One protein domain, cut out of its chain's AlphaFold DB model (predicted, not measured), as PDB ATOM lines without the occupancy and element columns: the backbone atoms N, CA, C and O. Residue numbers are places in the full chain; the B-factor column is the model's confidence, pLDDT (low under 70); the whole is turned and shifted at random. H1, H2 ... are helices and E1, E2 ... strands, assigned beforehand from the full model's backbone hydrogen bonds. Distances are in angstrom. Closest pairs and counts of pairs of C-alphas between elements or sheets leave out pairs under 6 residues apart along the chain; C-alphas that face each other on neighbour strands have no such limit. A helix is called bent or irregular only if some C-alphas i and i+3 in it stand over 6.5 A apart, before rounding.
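AT A GLANCE: This is residues 27 to 154 and 265 to 283 of the 284 residues of an uncharacterized protein of Spathaspora sp. JA1 (UniProt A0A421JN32). Two long helices, H2 and H5, run side by side in opposite ways as the core; H1 and H4 pack on H2, and a small sheet of three strands lies past one end of this pair. H3 is near that same end, while H6 and H7 lie near H2 toward the other end. The printed part has 147 residues, with seven named helices and three named strands in the order E1 H1 H2 H3 H4 E2 E3 H5 H6 H7; the class is mostly helix. The mixed sheet runs E1, E3, E2. The whole is compact, with a radius of gyration of the C-alphas of 15.5 A and spans of 48 by 32 by 27 A.

IN THESE COORDINATES: Find C-alpha 27 at (173.733, 161.293, 151.717), where E1, residues 27 to 29, begins. H1 follows at residues 34 to 44 and is irregular, with C-alphas 39 and 42 at 7.5 A. From C-alpha 50 at (184.014, 194.097, 168.236), H2 runs 28.5 A to residue 69. H3, residues 74 to 83, is only just irregular, with C-alphas 79 and 82 at 6.9 A. Next come H4, residues 95 to 102, E2, residues 106 to 109, and E3, residues 112 to 116. H5, residues 119 to 141, is 32.8 A long. After the cut look for H6, residues 266 to 275, and H7, residues 278 to 282, ending at (167.506, 191.661, 167.842).

HOW THE PARTS SIT: Begin at H2, the hub. It touches H5 at a shallow tilt of 20 degrees, closest at the C-alphas of Ser 51 and Ala 137, 4.4 A. H1 and H2 form a helical hairpin, closest at the C-alphas of Phe 44 and Ile 53, 6.3 A. With residues 60 to 67 alone, H2 touches H4, closest at the C-alphas of Ser 67 and Ser 102, 5.4 A. H3 and H5 only just touch, with 3 pairs of C-alphas within 8 A; the closest are those of Cys 80 and Leu 120, 6.8 A. H6 is close to H2 but not clearly touching, at the C-alphas of Leu 55 and Tyr 273, 6.5 A; so is H7, at those of Thr 52 and Leu 278, 6.6 A. In the sheet, E1 and E3 are parallel, with N 29 and O 115 at 2.9 A; the hairpin E2 and E3 is antiparallel, with N 107 and O 114 at 3.0 A. Every O i to N i+4 pair is within hydrogen-bond range in H2, H4, H5, H6 and H7, against 5 of 7 in H1 and 4 of 6 in H3.

THE WHOLE: The two C-alphas farthest apart, those of Ile 111 and Gly 142, are 50.8 A apart. Residues 155 to 264 are not printed, and C-alphas 154 and 265 stand 22.5 A apart across this cut. Of the links printed whole, H3 to H4 is long. Look for pLDDT under 70 at residues 81 to 84, 146, 148, 265 and 279 to 283.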
ATOM      1  N   HIS A  27     172.764 160.408 152.333       84.62
ATOM      2  CA  HIS A  27     173.733 161.293 151.717       84.62
ATOM      3  C   HIS A  27     174.473 162.020 152.835       84.62
ATOM      4  O   HIS A  27     173.877 162.396 153.843       84.62
ATOM      5  N   GLU A  28     175.772 162.222 152.672       89.31
ATOM      6  CA  GLU A  28     176.581 162.896 153.680       89.31
ATOM      7  C   GLU A  28     177.299 164.099 153.079       89.31
ATOM      8  O   GLU A  28     177.744 164.055 151.929       89.31
ATOM      9  N   PHE A  29     177.456 165.162 153.863       89.88
ATOM     10  CA  PHE A  29     178.164 166.370 153.452       89.88
ATOM     11  C   PHE A  29     179.134 166.845 154.533       89.88
ATOM     12  O   PHE A  29     178.923 166.644 155.726       89.88
ATOM     13  N   GLU A  30     180.217 167.491 154.112       90.88
ATOM     14  CA  GLU A  30     181.118 168.190 155.023       90.88
ATOM     15  C   GLU A  30     180.555 169.583 155.321       90.88
ATOM     16  O   GLU A  30     180.215 170.327 154.398       90.88
ATOM     17  N   LEU A  31     180.456 169.940 156.602       90.31
ATOM     18  CA  LEU A  31     180.017 171.267 157.015       90.31
ATOM     19  C   LEU A  31     181.210 172.224 157.118       90.31
ATOM     20  O   LEU A  31     182.064 172.060 157.989       90.31
ATOM     21  N   ASP A  32     181.213 173.271 156.292       89.94
ATOM     22  CA  ASP A  32     182.064 174.443 156.505       89.94
ATOM     23  C   ASP A  32     181.447 175.329 157.596       89.94
ATOM     24  O   ASP A  32     180.402 175.953 157.392       89.94
ATOM     25  N   GLN A  33     182.085 175.407 158.764       89.75
ATOM     26  CA  GLN A  33     181.550 176.165 159.893       89.75
ATOM     27  C   GLN A  33     181.515 177.685 159.658       89.75
ATOM     28  O   GLN A  33     180.816 178.387 160.381       89.75
ATOM     29  N   THR A  34     182.184 178.228 158.636       90.38
ATOM     30  CA  THR A  34     182.064 179.658 158.285       90.38
ATOM     31  C   THR A  34     180.701 180.004 157.685       90.38
ATOM     32  O   THR A  34     180.329 181.181 157.641       90.38
ATOM     33  N   ILE A  35     179.902 179.007 157.283       89.06
ATOM     34  CA  ILE A  35     178.571 179.250 156.721       89.06
ATOM     35  C   ILE A  35     177.650 179.967 157.716       89.06
ATOM     36  O   ILE A  35     176.913 180.869 157.323       89.06
ATOM     37  N   VAL A  36     177.746 179.653 159.018       90.12
ATOM     38  CA  VAL A  36     176.917 180.322 160.036       90.12
ATOM     39  C   VAL A  36     177.318 181.782 160.230       90.12
ATOM     40  O   VAL A  36     176.458 182.622 160.484       90.12
ATOM     41  N   LEU A  37     178.600 182.107 160.038       92.00
ATOM     42  CA  LEU A  37     179.072 183.492 160.031       92.00
ATOM     43  C   LEU A  37     178.577 184.235 158.788       92.00
ATOM     44  O   LEU A  37     178.172 185.390 158.872       92.00
ATOM     45  N   THR A  38     178.549 183.553 157.644       89.12
ATOM     46  CA  THR A  38     178.058 184.123 156.383       89.12
ATOM     47  C   THR A  38     176.575 184.485 156.480       89.12
ATOM     48  O   THR A  38     176.189 185.580 156.074       89.12
ATOM     49  N   PHE A  39     175.746 183.623 157.083       87.25
ATOM     50  CA  PHE A  39     174.336 183.938 157.349       87.25
ATOM     51  C   PHE A  39     174.172 185.175 158.236       87.25
ATOM     52  O   PHE A  39     173.264 185.971 158.014       87.25
ATOM     53  N   ALA A  40     175.071 185.362 159.201       89.94
ATOM     54  CA  ALA A  40     175.045 186.462 160.155       89.94
ATOM     55  C   ALA A  40     175.647 187.781 159.637       89.94
ATOM     56  O   ALA A  40     175.557 188.794 160.334       89.94
ATOM     57  N   HIS A  41     176.221 187.814 158.429       87.69
ATOM     58  CA  HIS A  41     176.889 189.004 157.892       87.69
ATOM     59  C   HIS A  41     176.035 190.290 157.930       87.69
ATOM     60  O   HIS A  41     176.572 191.335 158.307       87.69
ATOM     61  N   PRO A  42     174.721 190.269 157.612       87.31
ATOM     62  CA  PRO A  42     173.877 191.458 157.741       87.31
ATOM     63  C   PRO A  42     173.822 192.027 159.166       87.31
ATOM     64  O   PRO A  42     173.804 193.243 159.330       87.31
ATOM     65  N   TRP A  43     173.852 191.169 160.190       88.00
ATOM     66  CA  TRP A  43     173.846 191.589 161.592       88.00
ATOM     67  C   TRP A  43     175.205 192.118 162.027       88.00
ATOM     68  O   TRP A  43     175.257 193.117 162.732       88.00
ATOM     69  N   PHE A  44     176.312 191.526 161.566       88.94
ATOM     70  CA  PHE A  44     177.645 192.067 161.855       88.94
ATOM     71  C   PHE A  44     177.807 193.504 161.352       88.94
ATOM     72  O   PHE A  44     178.431 194.312 162.028       88.94
ATOM     73  N   ALA A  45     177.204 193.840 160.209       85.56
ATOM     74  CA  ALA A  45     177.228 195.198 159.666       85.56
ATOM     75  C   ALA A  45     176.432 196.219 160.503       85.56
ATOM     76  O   ALA A  45     176.640 197.418 160.341       85.56
ATOM     77  N   ALA A  46     175.530 195.760 161.375       85.19
ATOM     78  CA  ALA A  46     174.740 196.601 162.274       85.19
ATOM     79  C   ALA A  46     175.365 196.744 163.676       85.19
ATOM     80  O   ALA A  46     174.798 197.420 164.533       85.19
ATOM     81  N   ILE A  47     176.505 196.092 163.934       85.56
ATOM     82  CA  ILE A  47     177.165 196.068 165.240       85.56
ATOM     83  C   ILE A  47     178.492 196.822 165.157       85.56
ATOM     84  O   ILE A  47     179.452 196.345 164.559       85.56
ATOM     85  N   ASP A  48     178.586 197.953 165.854       82.81
ATOM     86  CA  ASP A  48     179.793 198.794 165.842       82.81
ATOM     87  C   ASP A  48     180.879 198.342 166.839       82.81
ATOM     88  O   ASP A  48     181.992 198.873 166.858       82.81
ATOM     89  N   CYS A  49     180.576 197.364 167.697       85.56
ATOM     90  CA  CYS A  49     181.457 196.920 168.774       85.56
ATOM     91  C   CYS A  49     182.014 195.509 168.522       85.56
ATOM     92  O   CYS A  49     181.269 194.534 168.415       85.56
ATOM     93  N   ALA A  50     183.343 195.374 168.500       87.88
ATOM     94  CA  ALA A  50     184.014 194.097 168.236       87.88
ATOM     95  C   ALA A  50     183.710 193.008 169.286       87.88
ATOM     96  O   ALA A  50     183.620 191.824 168.935       87.88
ATOM     97  N   SER A  51     183.509 193.385 170.557       87.50
ATOM     98  CA  SER A  51     183.228 192.411 171.624       87.50
ATOM     99  C   SER A  51     181.815 191.874 171.488       87.50
ATOM    100  O   SER A  51     181.596 190.671 171.589       87.50
ATOM    101  N   THR A  52     180.882 192.748 171.120       87.75
ATOM    102  CA  THR A  52     179.505 192.422 170.753       87.75
ATOM    103  C   THR A  52     179.454 191.497 169.533       87.75
ATOM    104  O   THR A  52     178.749 190.493 169.578       87.75
ATOM    105  N   ILE A  53     180.256 191.740 168.485       90.75
ATOM    106  CA  ILE A  53     180.384 190.808 167.346       90.75
ATOM    107  C   ILE A  53     180.879 189.438 167.823       90.75
ATOM    108  O   ILE A  53     180.323 188.414 167.434       90.75
ATOM    109  N   SER A  54     181.904 189.403 168.675       91.88
ATOM    110  CA  SER A  54     182.476 188.151 169.185       91.88
ATOM    111  C   SER A  54     181.464 187.363 170.029       91.88
ATOM    112  O   SER A  54     181.308 186.160 169.833       91.88
ATOM    113  N   LEU A  55     180.703 188.039 170.897       90.75
ATOM    114  CA  LEU A  55     179.595 187.441 171.651       90.75
ATOM    115  C   LEU A  55     178.475 186.938 170.729       90.75
ATOM    116  O   LEU A  55     177.932 185.857 170.958       90.75
ATOM    117  N   PHE A  56     178.165 187.667 169.654       91.75
ATOM    118  CA  PHE A  56     177.195 187.214 168.659       91.75
ATOM    119  C   PHE A  56     177.671 185.939 167.958       91.75
ATOM    120  O   PHE A  56     176.915 184.975 167.845       91.75
ATOM    121  N   LYS A  57     178.956 185.882 167.572       93.94
ATOM    122  CA  LYS A  57     179.584 184.671 167.025       93.94
ATOM    123  C   LYS A  57     179.488 183.499 168.006       93.94
ATOM    124  O   LYS A  57     179.144 182.399 167.577       93.94
ATOM    125  N   CYS A  58     179.682 183.717 169.311       92.81
ATOM    126  CA  CYS A  58     179.432 182.679 170.318       92.81
ATOM    127  C   CYS A  58     177.992 182.150 170.264       92.81
ATOM    128  O   CYS A  58     177.795 180.937 170.278       92.81
ATOM    129  N   GLY A  59     176.996 183.036 170.152       92.25
ATOM    130  CA  GLY A  59     175.590 182.650 170.001       92.25
ATOM    131  C   GLY A  59     175.349 181.748 168.787       92.25
ATOM    132  O   GLY A  59     174.713 180.700 168.916       92.25
ATOM    133  N   LEU A  60     175.924 182.095 167.628       94.44
ATOM    134  CA  LEU A  60     175.840 181.284 166.403       94.44
ATOM    135  C   LEU A  60     176.404 179.872 166.618       94.44
ATOM    136  O   LEU A  60     175.784 178.893 166.203       94.44
ATOM    137  N   PHE A  61     177.550 179.751 167.298       94.44
ATOM    138  CA  PHE A  61     178.161 178.451 167.582       94.44
ATOM    139  C   PHE A  61     177.407 177.650 168.640       94.44
ATOM    140  O   PHE A  61     177.233 176.454 168.441       94.44
ATOM    141  N   VAL A  62     176.883 178.275 169.702       92.94
ATOM    142  CA  VAL A  62     175.981 177.601 170.657       92.94
ATOM    143  C   VAL A  62     174.768 177.029 169.925       92.94
ATOM    144  O   VAL A  62     174.384 175.875 170.141       92.94
ATOM    145  N   LYS A  63     174.192 177.794 168.994       93.06
ATOM    146  CA  LYS A  63     173.066 177.313 168.199       93.06
ATOM    147  C   LYS A  63     173.452 176.170 167.260       93.06
ATOM    148  O   LYS A  63     172.706 175.199 167.140       93.06
ATOM    149  N   LEU A  64     174.602 176.254 166.599       93.88
ATOM    150  CA  LEU A  64     175.072 175.177 165.733       93.88
ATOM    151  C   LEU A  64     175.360 173.895 166.534       93.88
ATOM    152  O   LEU A  64     174.915 172.826 166.130       93.88
ATOM    153  N   ILE A  65     176.019 174.009 167.691       93.00
ATOM    154  CA  ILE A  65     176.313 172.902 168.619       93.00
ATOM    155  C   ILE A  65     175.027 172.180 169.016       93.00
ATOM    156  O   ILE A  65     174.914 170.974 168.812       93.00
ATOM    157  N   THR A  66     174.042 172.917 169.534       91.25
ATOM    158  CA  THR A  66     172.759 172.344 169.978       91.25
ATOM    159  C   THR A  66     171.972 171.726 168.826       91.25
ATOM    160  O   THR A  66     171.352 170.676 168.994       91.25
ATOM    161  N   SER A  67     172.043 172.321 167.633       91.44
ATOM    162  CA  SER A  67     171.396 171.768 166.441       91.44
ATOM    163  C   SER A  67     172.056 170.452 166.018       91.44
ATOM    164  O   SER A  67     171.348 169.472 165.805       91.44
ATOM    165  N   ILE A  68     173.393 170.389 165.938       91.56
ATOM    166  CA  ILE A  68     174.121 169.152 165.598       91.56
ATOM    167  C   ILE A  68     173.814 168.072 166.632       91.56
ATOM    168  O   ILE A  68     173.411 166.971 166.262       91.56
ATOM    169  N   TRP A  69     173.934 168.416 167.915       89.44
ATOM    170  CA  TRP A  69     173.652 167.530 169.041       89.44
ATOM    171  C   TRP A  69     172.273 166.871 168.942       89.44
ATOM    172  O   TRP A  69     172.168 165.656 169.084       89.44
ATOM    173  N   SER A  70     171.237 167.643 168.600       87.75
ATOM    174  CA  SER A  70     169.862 167.138 168.472       87.75
ATOM    175  C   SER A  70     169.654 166.095 167.365       87.75
ATOM    176  O   SER A  70     168.608 165.452 167.318       87.75
ATOM    177  N   THR A  71     170.636 165.925 166.475       86.56
ATOM    178  CA  THR A  71     170.583 164.998 165.334       86.56
ATOM    179  C   THR A  71     171.511 163.792 165.481       86.56
ATOM    180  O   THR A  71     171.513 162.917 164.613       86.56
ATOM    181  N   LEU A  72     172.299 163.736 166.562       85.12
ATOM    182  CA  LEU A  72     173.205 162.624 166.831       85.12
ATOM    183  C   LEU A  72     172.427 161.380 167.253       85.12
ATOM    184  O   LEU A  72     171.429 161.467 167.967       85.12
ATOM    185  N   ASP A  73     172.914 160.209 166.850       83.00
ATOM    186  CA  ASP A  73     172.432 158.960 167.426       83.00
ATOM    187  C   ASP A  73     172.960 158.760 168.858       83.00
ATOM    188  O   ASP A  73     173.932 159.384 169.291       83.00
ATOM    189  N   ASP A  74     172.324 157.850 169.598       79.38
ATOM    190  CA  ASP A  74     172.656 157.566 170.997       79.38
ATOM    191  C   ASP A  74     174.116 157.138 171.213       79.38
ATOM    192  O   ASP A  74     174.656 157.309 172.311       79.38
ATOM    193  N   THR A  75     174.755 156.534 170.209       81.06
ATOM    194  CA  THR A  75     176.138 156.057 170.308       81.06
ATOM    195  C   THR A  75     177.093 157.237 170.215       81.06
ATOM    196  O   THR A  75     177.919 157.424 171.113       81.06
ATOM    197  N   THR A  76     176.931 158.084 169.197       78.25
ATOM    198  CA  THR A  76     177.726 159.309 169.031       78.25
ATOM    199  C   THR A  76     177.477 160.292 170.175       78.25
ATOM    200  O   THR A  76     178.425 160.843 170.739       78.25
ATOM    201  N   ALA A  77     176.223 160.465 170.602       79.19
ATOM    202  CA  ALA A  77     175.871 161.347 171.712       79.19
ATOM    203  C   ALA A  77     176.560 160.932 173.023       79.19
ATOM    204  O   ALA A  77     177.051 161.785 173.763       79.19
ATOM    205  N   LYS A  78     176.677 159.623 173.309       79.38
ATOM    206  CA  LYS A  78     177.405 159.122 174.491       79.38
ATOM    207  C   LYS A  78     178.883 159.501 174.481       79.38
ATOM    208  O   LYS A  78     179.393 159.885 175.529       79.38
ATOM    209  N   GLN A  79     179.549 159.418 173.330       73.50
ATOM    210  CA  GLN A  79     180.952 159.829 173.189       73.50
ATOM    211  C   GLN A  79     181.117 161.342 173.390       73.50
ATOM    212  O   GLN A  79     182.104 161.800 173.959       73.50
ATOM    213  N   CYS A  80     180.110 162.114 172.982       72.44
ATOM    214  CA  CYS A  80     180.092 163.567 173.093       72.44
ATOM    215  C   CYS A  80     179.731 164.086 174.500       72.44
ATOM    216  O   CYS A  80     179.896 165.276 174.744       72.44
ATOM    217  N   LYS A  81     179.278 163.246 175.448       69.75
ATOM    218  CA  LYS A  81     178.902 163.692 176.812       69.75
ATOM    219  C   LYS A  81     180.032 164.382 177.580       69.75
ATOM    220  O   LYS A  81     179.757 165.143 178.499       69.75
ATOM    221  N   VAL A  82     181.285 164.132 177.197       68.25
ATOM    222  CA  VAL A  82     182.472 164.798 177.762       68.25
ATOM    223  C   VAL A  82     182.493 166.304 177.447       68.25
ATOM    224  O   VAL A  82     183.161 167.062 178.132       68.25
ATOM    225  N   LEU A  83     181.727 166.764 176.450       67.62
ATOM    226  CA  LEU A  83     181.620 168.180 176.070       67.62
ATOM    227  C   LEU A  83     180.676 168.999 176.974       67.62
ATOM    228  O   LEU A  83     180.506 170.198 176.751       67.62
ATOM    229  N   GLY A  84     180.071 168.372 177.990       69.00
ATOM    230  CA  GLY A  84     179.243 169.030 179.000       69.00
ATOM    231  C   GLY A  84     177.734 168.895 178.771       69.00
ATOM    232  O   GLY A  84     177.257 168.080 177.978       69.00
ATOM    233  N   ASN A  85     176.953 169.696 179.502       74.56
ATOM    234  CA  ASN A  85     175.486 169.670 179.463       74.56
ATOM    235  C   ASN A  85     174.924 170.472 178.272       74.56
ATOM    236  O   ASN A  85     174.378 171.566 178.440       74.56
ATOM    237  N   ILE A  86     175.071 169.923 177.063       80.50
ATOM    238  CA  ILE A  86     174.669 170.574 175.803       80.50
ATOM    239  C   ILE A  86     173.171 170.901 175.768       80.50
ATOM    240  O   ILE A  86     172.791 171.951 175.259       80.50
ATOM    241  N   ASP A  87     172.329 170.065 176.376       75.44
ATOM    242  CA  ASP A  87     170.873 170.266 176.415       75.44
ATOM    243  C   ASP A  87     170.467 171.563 177.134       75.44
ATOM    244  O   ASP A  87     169.399 172.118 176.879       75.44
ATOM    245  N   SER A  88     171.324 172.063 178.029       74.75
ATOM    246  CA  SER A  88     171.104 173.316 178.758       74.75
ATOM    247  C   SER A  88     171.676 174.551 178.058       74.75
ATOM    248  O   SER A  88     171.511 175.668 178.549       74.75
ATOM    249  N   MET A  89     172.352 174.376 176.919       82.00
ATOM    250  CA  MET A  89     173.038 175.468 176.246       82.00
ATOM    251  C   MET A  89     172.070 176.350 175.463       82.00
ATOM    252  O   MET A  89     171.426 175.903 174.517       82.00
ATOM    253  N   TYR A  90     172.003 177.633 175.814       83.38
ATOM    254  CA  TYR A  90     171.170 178.587 175.093       83.38
ATOM    255  C   TYR A  90     171.754 179.999 175.123       83.38
ATOM    256  O   TYR A  90     172.033 180.550 176.185       83.38
ATOM    257  N   LEU A  91     171.878 180.599 173.939       84.44
ATOM    258  CA  LEU A  91     172.098 182.029 173.753       84.44
ATOM    259  C   LEU A  91     171.072 182.534 172.730       84.44
ATOM    260  O   LEU A  91     170.954 181.935 171.656       84.44
ATOM    261  N   PRO A  92     170.303 183.593 173.040       83.31
ATOM    262  CA  PRO A  92     169.232 184.051 172.164       83.31
ATOM    263  C   PRO A  92     169.801 184.660 170.879       83.31
ATOM    264  O   PRO A  92     170.690 185.503 170.933       83.31
ATOM    265  N   LEU A  93     169.253 184.265 169.732       88.38
ATOM    266  CA  LEU A  93     169.582 184.790 168.404       88.38
ATOM    267  C   LEU A  93     168.315 185.325 167.713       88.38
ATOM    268  O   LEU A  93     167.216 184.879 168.058       88.38
ATOM    269  N   PRO A  94     168.453 186.200 166.697       88.44
ATOM    270  CA  PRO A  94     167.367 186.543 165.781       88.44
ATOM    271  C   PRO A  94     166.671 185.291 165.249       88.44
ATOM    272  O   PRO A  94     167.330 184.296 164.929       88.44
ATOM    273  N   ILE A  95     165.342 185.337 165.155       87.00
ATOM    274  CA  ILE A  95     164.509 184.170 164.829       87.00
ATOM    275  C   ILE A  95     164.915 183.581 163.476       87.00
ATOM    276  O   ILE A  95     165.066 182.368 163.351       87.00
ATOM    277  N   GLU A  96     165.165 184.437 162.490       88.00
ATOM    278  CA  GLU A  96     165.549 184.065 161.132       88.00
ATOM    279  C   GLU A  96     166.865 183.276 161.120       88.00
ATOM    280  O   GLU A  96     166.959 182.227 160.478       88.00
ATOM    281  N   LEU A  97     167.866 183.733 161.881       89.38
ATOM    282  CA  LEU A  97     169.151 183.043 162.018       89.38
ATOM    283  C   LEU A  97     169.013 181.741 162.798       89.38
ATOM    284  O   LEU A  97     169.568 180.716 162.402       89.38
ATOM    285  N   ASN A  98     168.248 181.763 163.889       88.75
ATOM    286  CA  ASN A  98     167.981 180.581 164.693       88.75
ATOM    287  C   ASN A  98     167.337 179.472 163.841       88.75
ATOM    288  O   ASN A  98     167.757 178.314 163.908       88.75
ATOM    289  N   SER A  99     166.364 179.819 162.994       87.62
ATOM    290  CA  SER A  99     165.734 178.895 162.047       87.62
ATOM    291  C   SER A  99     166.709 178.403 160.978       87.62
ATOM    292  O   SER A  99     166.804 177.195 160.773       87.62
ATOM    293  N   ALA A 100     167.474 179.300 160.346       88.81
ATOM    294  CA  ALA A 100     168.431 178.931 159.302       88.81
ATOM    295  C   ALA A 100     169.496 177.942 159.807       88.81
ATOM    296  O   ALA A 100     169.761 176.930 159.160       88.81
ATOM    297  N   ILE A 101     170.062 178.187 160.994       90.56
ATOM    298  CA  ILE A 101     171.097 177.320 161.580       90.56
ATOM    299  C   ILE A 101     170.518 175.963 162.003       90.56
ATOM    300  O   ILE A 101     171.190 174.945 161.855       90.56
ATOM    301  N   SER A 102     169.260 175.919 162.462       88.19
ATOM    302  CA  SER A 102     168.601 174.662 162.862       88.19
ATOM    303  C   SER A 102     168.484 173.651 161.719       88.19
ATOM    304  O   SER A 102     168.422 172.453 161.974       88.19
ATOM    305  N   MET A 103     168.451 174.115 160.465       85.31
ATOM    306  CA  MET A 103     168.329 173.247 159.289       85.31
ATOM    307  C   MET A 103     169.663 172.647 158.833       85.31
ATOM    308  O   MET A 103     169.665 171.721 158.030       85.31
ATOM    309  N   ILE A 104     170.796 173.173 159.306       87.31
ATOM    310  CA  ILE A 104     172.122 172.775 158.821       87.31
ATOM    311  C   ILE A 104     172.413 171.289 159.057       87.31
ATOM    312  O   ILE A 104     172.851 170.645 158.112       87.31
ATOM    313  N   PRO A 105     172.219 170.713 160.258       83.94
ATOM    314  CA  PRO A 105     172.784 169.396 160.562       83.94
ATOM    315  C   PRO A 105     172.106 168.225 159.865       83.94
ATOM    316  O   PRO A 105     172.712 167.166 159.690       83.94
ATOM    317  N   TRP A 106     170.848 168.417 159.479       82.06
ATOM    318  CA  TRP A 106     170.018 167.366 158.931       82.06
ATOM    319  C   TRP A 106     168.987 167.952 157.970       82.06
ATOM    320  O   TRP A 106     168.109 168.714 158.371       82.06
ATOM    321  N   VAL A 107     169.097 167.579 156.692       82.75
ATOM    322  CA  VAL A 107     168.178 168.032 155.642       82.75
ATOM    323  C   VAL A 107     167.471 166.828 155.039       82.75
ATOM    324  O   VAL A 107     168.077 166.001 154.357       82.75
ATOM    325  N   GLU A 108     166.167 166.733 155.284       83.75
ATOM    326  CA  GLU A 108     165.304 165.748 154.640       83.75
ATOM    327  C   GLU A 108     164.744 166.314 153.331       83.75
ATOM    328  O   GLU A 108     164.178 167.408 153.280       83.75
ATOM    329  N   THR A 109     164.912 165.565 152.245       82.75
ATOM    330  CA  THR A 109     164.452 165.941 150.905       82.75
ATOM    331  C   THR A 109     163.729 164.770 150.244       82.75
ATOM    332  O   THR A 109     163.867 163.624 150.668       82.75
ATOM    333  N   LYS A 110     163.023 165.022 149.132       82.69
ATOM    334  CA  LYS A 110     162.395 163.948 148.337       82.69
ATOM    335  C   LYS A 110     163.395 162.902 147.817       82.69
ATOM    336  O   LYS A 110     162.979 161.790 147.516       82.69
ATOM    337  N   ILE A 111     164.674 163.264 147.669       81.56
ATOM    338  CA  ILE A 111     165.726 162.370 147.154       81.56
ATOM    339  C   ILE A 111     166.447 161.596 148.263       81.56
ATOM    340  O   ILE A 111     167.171 160.655 147.964       81.56
ATOM    341  N   GLY A 112     166.246 161.968 149.528       83.38
ATOM    342  CA  GLY A 112     166.874 161.307 150.661       83.38
ATOM    343  C   GLY A 112     167.208 162.259 151.799       83.38
ATOM    344  O   GLY A 112     166.863 163.446 151.798       83.38
ATOM    345  N   VAL A 113     167.905 161.698 152.779       85.25
ATOM    346  CA  VAL A 113     168.335 162.377 153.997       85.25
ATOM    347  C   VAL A 113     169.810 162.741 153.876       85.25
ATOM    348  O   VAL A 113     170.640 161.861 153.654       85.25
ATOM    349  N   PHE A 114     170.120 164.022 154.067       87.50
ATOM    350  CA  PHE A 114     171.480 164.550 154.099       87.50
ATOM    351  C   PHE A 114     171.931 164.772 155.542       87.50
ATOM    352  O   PHE A 114     171.246 165.463 156.298       87.50
ATOM    353  N   LYS A 115     173.077 164.195 155.918       89.88
ATOM    354  CA  LYS A 115     173.673 164.288 157.260       89.88
ATOM    355  C   LYS A 115     175.097 164.838 157.211       89.88
ATOM    356  O   LYS A 115     175.790 164.700 156.205       89.88
ATOM    357  N   ILE A 116     175.544 165.426 158.313       91.06
ATOM    358  CA  ILE A 116     176.935 165.860 158.467       91.06
ATOM    359  C   ILE A 116     177.875 164.643 158.509       91.06
ATOM    360  O   ILE A 116     177.644 163.705 159.268       91.06
ATOM    361  N   LYS A 117     178.971 164.704 157.744       90.75
ATOM    362  CA  LYS A 117     180.137 163.823 157.899       90.75
ATOM    363  C   LYS A 117     180.911 164.170 159.158       90.75
ATOM    364  O   LYS A 117     181.150 165.347 159.424       90.75
ATOM    365  N   TRP A 118     181.385 163.148 159.859       92.00
ATOM    366  CA  TRP A 118     182.208 163.305 161.060       92.00
ATOM    367  C   TRP A 118     181.551 164.252 162.084       92.00
ATOM    368  O   TRP A 118     182.041 165.366 162.341       92.00
ATOM    369  N   PRO A 119     180.372 163.877 162.607       90.75
ATOM    370  CA  PRO A 119     179.621 164.728 163.515       90.75
ATOM    371  C   PRO A 119     180.393 165.069 164.800       90.75
ATOM    372  O   PRO A 119     180.298 166.209 165.255       90.75
ATOM    373  N   LEU A 120     181.189 164.151 165.363       89.75
ATOM    374  CA  LEU A 120     181.951 164.396 166.595       89.75
ATOM    375  C   LEU A 120     183.062 165.433 166.371       89.75
ATOM    376  O   LEU A 120     183.200 166.386 167.135       89.75
ATOM    377  N   THR A 121     183.829 165.293 165.296       91.88
ATOM    378  CA  THR A 121     184.892 166.207 164.862       91.88
ATOM    379  C   THR A 121     184.316 167.578 164.550       91.88
ATOM    380  O   THR A 121     184.883 168.607 164.934       91.88
ATOM    381  N   THR A 122     183.165 167.611 163.877       92.69
ATOM    382  CA  THR A 122     182.438 168.849 163.586       92.69
ATOM    383  C   THR A 122     181.995 169.527 164.881       92.69
ATOM    384  O   THR A 122     182.206 170.731 165.035       92.69
ATOM    385  N   LEU A 123     181.459 168.771 165.841       91.38
ATOM    386  CA  LEU A 123     181.035 169.284 167.142       91.38
ATOM    387  C   LEU A 123     182.220 169.840 167.949       91.38
ATOM    388  O   LEU A 123     182.160 170.986 168.395       91.38
ATOM    389  N   LYS A 124     183.332 169.099 168.056       91.62
ATOM    390  CA  LYS A 124     184.581 169.566 168.694       91.62
ATOM    391  C   LYS A 124     185.098 170.855 168.067       91.62
ATOM    392  O   LYS A 124     185.485 171.785 168.770       91.62
ATOM    393  N   THR A 125     185.045 170.943 166.740       93.19
ATOM    394  CA  THR A 125     185.417 172.156 166.004       93.19
ATOM    395  C   THR A 125     184.504 173.331 166.356       93.19
ATOM    396  O   THR A 125     184.985 174.449 166.541       93.19
ATOM    397  N   CYS A 126     183.197 173.100 166.505       93.25
ATOM    398  CA  CYS A 126     182.260 174.138 166.937       93.25
ATOM    399  C   CYS A 126     182.555 174.624 168.362       93.25
ATOM    400  O   CYS A 126     182.560 175.831 168.592       93.25
ATOM    401  N   PHE A 127     182.869 173.719 169.292       92.12
ATOM    402  CA  PHE A 127     183.293 174.096 170.644       92.12
ATOM    403  C   PHE A 127     184.608 174.879 170.658       92.12
ATOM    404  O   PHE A 127     184.729 175.876 171.367       92.12
ATOM    405  N   LEU A 128     185.579 174.484 169.834       92.75
ATOM    406  CA  LEU A 128     186.831 175.221 169.680       92.75
ATOM    407  C   LEU A 128     186.587 176.648 169.163       92.75
ATOM    408  O   LEU A 128     187.154 177.601 169.698       92.75
ATOM    409  N   ASN A 129     185.710 176.810 168.165       93.94
ATOM    410  CA  ASN A 129     185.291 178.126 167.676       93.94
ATOM    411  C   ASN A 129     184.572 178.938 168.767       93.94
ATOM    412  O   ASN A 129     184.887 180.111 168.955       93.94
ATOM    413  N   LEU A 130     183.658 178.322 169.524       92.81
ATOM    414  CA  LEU A 130     182.966 178.966 170.643       92.81
ATOM    415  C   LEU A 130     183.960 179.511 171.679       92.81
ATOM    416  O   LEU A 130     183.899 180.687 172.031       92.81
ATOM    417  N   GLN A 131     184.909 178.685 172.124       90.56
ATOM    418  CA  GLN A 131     185.930 179.086 173.094       90.56
ATOM    419  C   GLN A 131     186.837 180.196 172.558       90.56
ATOM    420  O   GLN A 131     187.202 181.128 173.281       90.56
ATOM    421  N   TYR A 132     187.165 180.147 171.268       92.19
ATOM    422  CA  TYR A 132     187.932 181.193 170.606       92.19
ATOM    423  C   TYR A 132     187.205 182.540 170.582       92.19
ATOM    424  O   TYR A 132     187.790 183.553 170.968       92.19
ATOM    425  N   PHE A 133     185.930 182.569 170.192       92.06
ATOM    426  CA  PHE A 133     185.152 183.810 170.191       92.06
ATOM    427  C   PHE A 133     184.846 184.305 171.608       92.06
ATOM    428  O   PHE A 133     184.915 185.512 171.848       92.06
ATOM    429  N   LYS A 134     184.645 183.398 172.580       90.19
ATOM    430  CA  LYS A 134     184.552 183.751 174.008       90.19
ATOM    431  C   LYS A 134     185.827 184.463 174.460       90.19
ATOM    432  O   LYS A 134     185.754 185.536 175.053       90.19
ATOM    433  N   LYS A 135     187.004 183.920 174.124       89.31
ATOM    434  CA  LYS A 135     188.305 184.553 174.401       89.31
ATOM    435  C   LYS A 135     188.424 185.937 173.775       89.31
ATOM    436  O   LYS A 135     188.858 186.860 174.457       89.31
ATOM    437  N   GLN A 136     188.041 186.101 172.510       90.19
ATOM    438  CA  GLN A 136     188.084 187.413 171.860       90.19
ATOM    439  C   GLN A 136     187.193 188.437 172.568       90.19
ATOM    440  O   GLN A 136     187.667 189.531 172.878       90.19
ATOM    441  N   ALA A 137     185.946 188.067 172.872       89.88
ATOM    442  CA  ALA A 137     185.008 188.932 173.580       89.88
ATOM    443  C   ALA A 137     185.555 189.353 174.950       89.88
ATOM    444  O   ALA A 137     185.588 190.539 175.271       89.88
ATOM    445  N   PHE A 138     186.033 188.390 175.740       89.81
ATOM    446  CA  PHE A 138     186.478 188.627 177.112       89.81
ATOM    447  C   PHE A 138     187.733 189.495 177.154       89.81
ATOM    448  O   PHE A 138     187.778 190.467 177.904       89.81
ATOM    449  N   ASN A 139     188.700 189.232 176.270       89.00
ATOM    450  CA  ASN A 139     189.900 190.058 176.149       89.00
ATOM    451  C   ASN A 139     189.564 191.518 175.812       89.00
ATOM    452  O   ASN A 139     190.197 192.431 176.333       89.00
ATOM    453  N   GLN A 140     188.575 191.749 174.945       89.06
ATOM    454  CA  GLN A 140     188.144 193.098 174.564       89.06
ATOM    455  C   GLN A 140     187.365 193.810 175.676       89.06
ATOM    456  O   GLN A 140     187.379 195.037 175.735       89.06
ATOM    457  N   LEU A 141     186.716 193.055 176.565       86.62
ATOM    458  CA  LEU A 141     186.012 193.567 177.742       86.62
ATOM    459  C   LEU A 141     186.916 193.691 178.983       86.62
ATOM    460  O   LEU A 141     186.466 194.185 180.012       86.62
ATOM    461  N   GLY A 142     188.179 193.256 178.904       86.75
ATOM    462  CA  GLY A 142     189.093 193.225 180.051       86.75
ATOM    463  C   GLY A 142     188.718 192.182 181.111       86.75
ATOM    464  O   GLY A 142     189.106 192.328 182.268       86.75
ATOM    465  N   LEU A 143     187.958 191.154 180.726       85.12
ATOM    466  CA  LEU A 143     187.550 190.051 181.591       85.12
ATOM    467  C   LEU A 143     188.600 188.938 181.573       85.12
ATOM    468  O   LEU A 143     189.233 188.672 180.547       85.12
ATOM    469  N   GLU A 144     188.766 188.263 182.707       81.94
ATOM    470  CA  GLU A 144     189.653 187.108 182.804       81.94
ATOM    471  C   GLU A 144     189.057 185.925 182.030       81.94
ATOM    472  O   GLU A 144     187.884 185.595 182.184       81.94
ATOM    473  N   ASN A 145     189.861 185.273 181.187       75.38
ATOM    474  CA  ASN A 145     189.478 184.015 180.557       75.38
ATOM    475  C   ASN A 145     190.449 182.909 180.998       75.38
ATOM    476  O   ASN A 145     191.561 182.837 180.466       75.38
ATOM    477  N   PRO A 146     190.032 182.006 181.904       69.56
ATOM    478  CA  PRO A 146     190.918 181.008 182.507       69.56
ATOM    479  C   PRO A 146     191.445 179.960 181.512       69.56
ATOM    480  O   PRO A 146     192.399 179.241 181.808       69.56
ATOM    481  N   ILE A 147     190.842 179.855 180.323       72.06
ATOM    482  CA  ILE A 147     191.204 178.876 179.287       72.06
ATOM    483  C   ILE A 147     191.921 179.555 178.109       72.06
ATOM    484  O   ILE A 147     192.441 178.879 177.220       72.06
ATOM    485  N   GLY A 148     192.011 180.891 178.109       68.75
ATOM    486  CA  GLY A 148     192.463 181.686 176.972       68.75
ATOM    487  C   GLY A 148     193.774 181.186 176.363       68.75
ATOM    488  O   GLY A 148     193.847 180.980 175.152       68.75
ATOM    489  N   ASP A 149     194.789 180.922 177.179       75.25
ATOM    490  CA  ASP A 149     196.120 180.517 176.705       75.25
ATOM    491  C   ASP A 149     196.170 179.110 176.095       75.25
ATOM    492  O   ASP A 149     197.091 178.801 175.341       75.25
ATOM    493  N   LYS A 150     195.162 178.273 176.360       81.88
ATOM    494  CA  LYS A 150     195.065 176.907 175.825       81.88
ATOM    495  C   LYS A 150     194.413 176.854 174.442       81.88
ATOM    496  O   LYS A 150     194.524 175.839 173.759       81.88
ATOM    497  N   ILE A 151     193.740 177.928 174.020       84.50
ATOM    498  CA  ILE A 151     193.099 178.001 172.703       84.50
ATOM    499  C   ILE A 151     194.125 178.467 171.656       84.50
ATOM    500  O   ILE A 151     194.696 179.557 171.805       84.50
ATOM    501  N   PRO A 152     194.360 177.684 170.583       83.19
ATOM    502  CA  PRO A 152     195.318 178.027 169.539       83.19
ATOM    503  C   PRO A 152     194.922 179.308 168.799       83.19
ATOM    504  O   PRO A 152     193.784 179.776 168.853       83.19
ATOM    505  N   LYS A 153     195.875 179.883 168.063       82.50
ATOM    506  CA  LYS A 153     195.585 180.951 167.100       82.50
ATOM    507  C   LYS A 153     195.015 180.351 165.813       82.50
ATOM    508  O   LYS A 153     195.386 179.239 165.429       82.50
ATOM    509  N   LEU A 154     194.142 181.100 165.139       83.06
ATOM    510  CA  LEU A 154     193.682 180.737 163.799       83.06
ATOM    511  C   LEU A 154     194.870 180.745 162.820       83.06
ATOM    512  O   LEU A 154     195.728 181.628 162.916       83.06
ATOM    513  N   ASP A 265     181.231 175.991 180.537       67.38
ATOM    514  CA  ASP A 265     180.153 176.557 181.342       67.38
ATOM    515  C   ASP A 265     179.669 177.849 180.668       67.38
ATOM    516  O   ASP A 265     180.424 178.819 180.502       67.38
ATOM    517  N   LEU A 266     178.414 177.837 180.219       75.12
ATOM    518  CA  LEU A 266     177.798 178.987 179.573       75.12
ATOM    519  C   LEU A 266     177.265 180.015 180.566       75.12
ATOM    520  O   LEU A 266     176.939 181.101 180.112       75.12
ATOM    521  N   VAL A 267     177.197 179.743 181.874       78.00
ATOM    522  CA  VAL A 267     176.613 180.677 182.857       78.00
ATOM    523  C   VAL A 267     177.277 182.051 182.777       78.00
ATOM    524  O   VAL A 267     176.605 183.072 182.639       78.00
ATOM    525  N   GLU A 268     178.607 182.079 182.796       78.56
ATOM    526  CA  GLU A 268     179.377 183.318 182.695       78.56
ATOM    527  C   GLU A 268     179.188 183.996 181.330       78.56
ATOM    528  O   GLU A 268     178.992 185.208 181.249       78.56
ATOM    529  N   LEU A 269     179.200 183.216 180.245       83.50
ATOM    530  CA  LEU A 269     179.001 183.751 178.900       83.50
ATOM    531  C   LEU A 269     177.594 184.334 178.730       83.50
ATOM    532  O   LEU A 269     177.460 185.394 178.135       83.50
ATOM    533  N   MET A 270     176.566 183.677 179.268       82.38
ATOM    534  CA  MET A 270     175.182 184.147 179.283       82.38
ATOM    535  C   MET A 270     175.047 185.444 180.071       82.38
ATOM    536  O   MET A 270     174.374 186.354 179.607       82.38
ATOM    537  N   HIS A 271     175.716 185.559 181.219       82.75
ATOM    538  CA  HIS A 271     175.700 186.789 182.003       82.75
ATOM    539  C   HIS A 271     176.302 187.965 181.218       82.75
ATOM    540  O   HIS A 271     175.647 188.991 181.055       82.75
ATOM    541  N   VAL A 272     177.489 187.776 180.630       83.44
ATOM    542  CA  VAL A 272     178.135 188.789 179.774       83.44
ATOM    543  C   VAL A 272     177.282 189.105 178.539       83.44
ATOM    544  O   VAL A 272     177.196 190.252 178.103       83.44
ATOM    545  N   TYR A 273     176.626 188.093 177.972       83.31
ATOM    546  CA  TYR A 273     175.705 188.255 176.852       83.31
ATOM    547  C   TYR A 273     174.491 189.106 177.233       83.31
ATOM    548  O   TYR A 273     174.095 189.994 176.480       83.31
ATOM    549  N   ASP A 274     173.912 188.853 178.405       80.94
ATOM    550  CA  ASP A 274     172.726 189.534 178.913       80.94
ATOM    551  C   ASP A 274     172.969 191.003 179.248       80.94
ATOM    552  O   ASP A 274     172.043 191.803 179.095       80.94
ATOM    553  N   GLU A 275     174.181 191.334 179.693       80.12
ATOM    554  CA  GLU A 275     174.641 192.701 179.956       80.12
ATOM    555  C   GLU A 275     175.073 193.445 178.685       80.12
ATOM    556  O   GLU A 275     175.253 194.663 178.704       80.12
ATOM    557  N   SER A 276     175.236 192.735 177.567       74.62
ATOM    558  CA  SER A 276     175.598 193.349 176.295       74.62
ATOM    559  C   SER A 276     174.388 193.974 175.589       74.62
ATOM    560  O   SER A 276     173.260 193.489 175.687       74.62
ATOM    561  N   ASN A 277     174.639 194.988 174.753       70.38
ATOM    562  CA  ASN A 277     173.616 195.621 173.903       70.38
ATOM    563  C   ASN A 277     173.075 194.693 172.786       70.38
ATOM    564  O   ASN A 277     172.341 195.147 171.911       70.38
ATOM    565  N   LEU A 278     173.436 193.400 172.764       70.31
ATOM    566  CA  LEU A 278     172.971 192.445 171.748       70.31
ATOM    567  C   LEU A 278     171.455 192.289 171.737       70.31
ATOM    568  O   LEU A 278     170.869 192.144 170.667       70.31
ATOM    569  N   LYS A 279     170.815 192.352 172.909       67.81
ATOM    570  CA  LYS A 279     169.355 192.269 173.004       67.81
ATOM    571  C   LYS A 279     168.686 193.379 172.203       67.81
ATOM    572  O   LYS A 279     167.726 193.101 171.496       67.81
ATOM    573  N   ASP A 280     169.231 194.589 172.242       67.44
ATOM    574  CA  ASP A 280     168.656 195.739 171.545       67.44
ATOM    575  C   ASP A 280     168.740 195.586 170.020       67.44
ATOM    576  O   ASP A 280     167.848 196.034 169.310       67.44
ATOM    577  N   ILE A 281     169.762 194.889 169.512       66.06
ATOM    578  CA  ILE A 281     169.970 194.641 168.075       66.06
ATOM    579  C   ILE A 281     168.967 193.621 167.510       66.06
ATOM    580  O   ILE A 281     168.665 193.657 166.320       66.06
ATOM    581  N   PHE A 282     168.432 192.703 168.324       63.25
ATOM    582  CA  PHE A 282     167.506 191.661 167.842       63.25
ATOM    583  C   PHE A 282     166.055 192.118 167.728       63.25
ATOM    584  O   PHE A 282     165.250 191.412 167.123       63.25
ATOM    585  N   PHE A 283     165.724 193.259 168.330       57.84
ATOM    586  CA  PHE A 283     164.365 193.794 168.381       57.84
ATOM    587  C   PHE A 283     164.217 195.141 167.649       57.84
ATOM    588  O   PHE A 283     163.190 195.801 167.821       57.84
TER     589      PHE A 283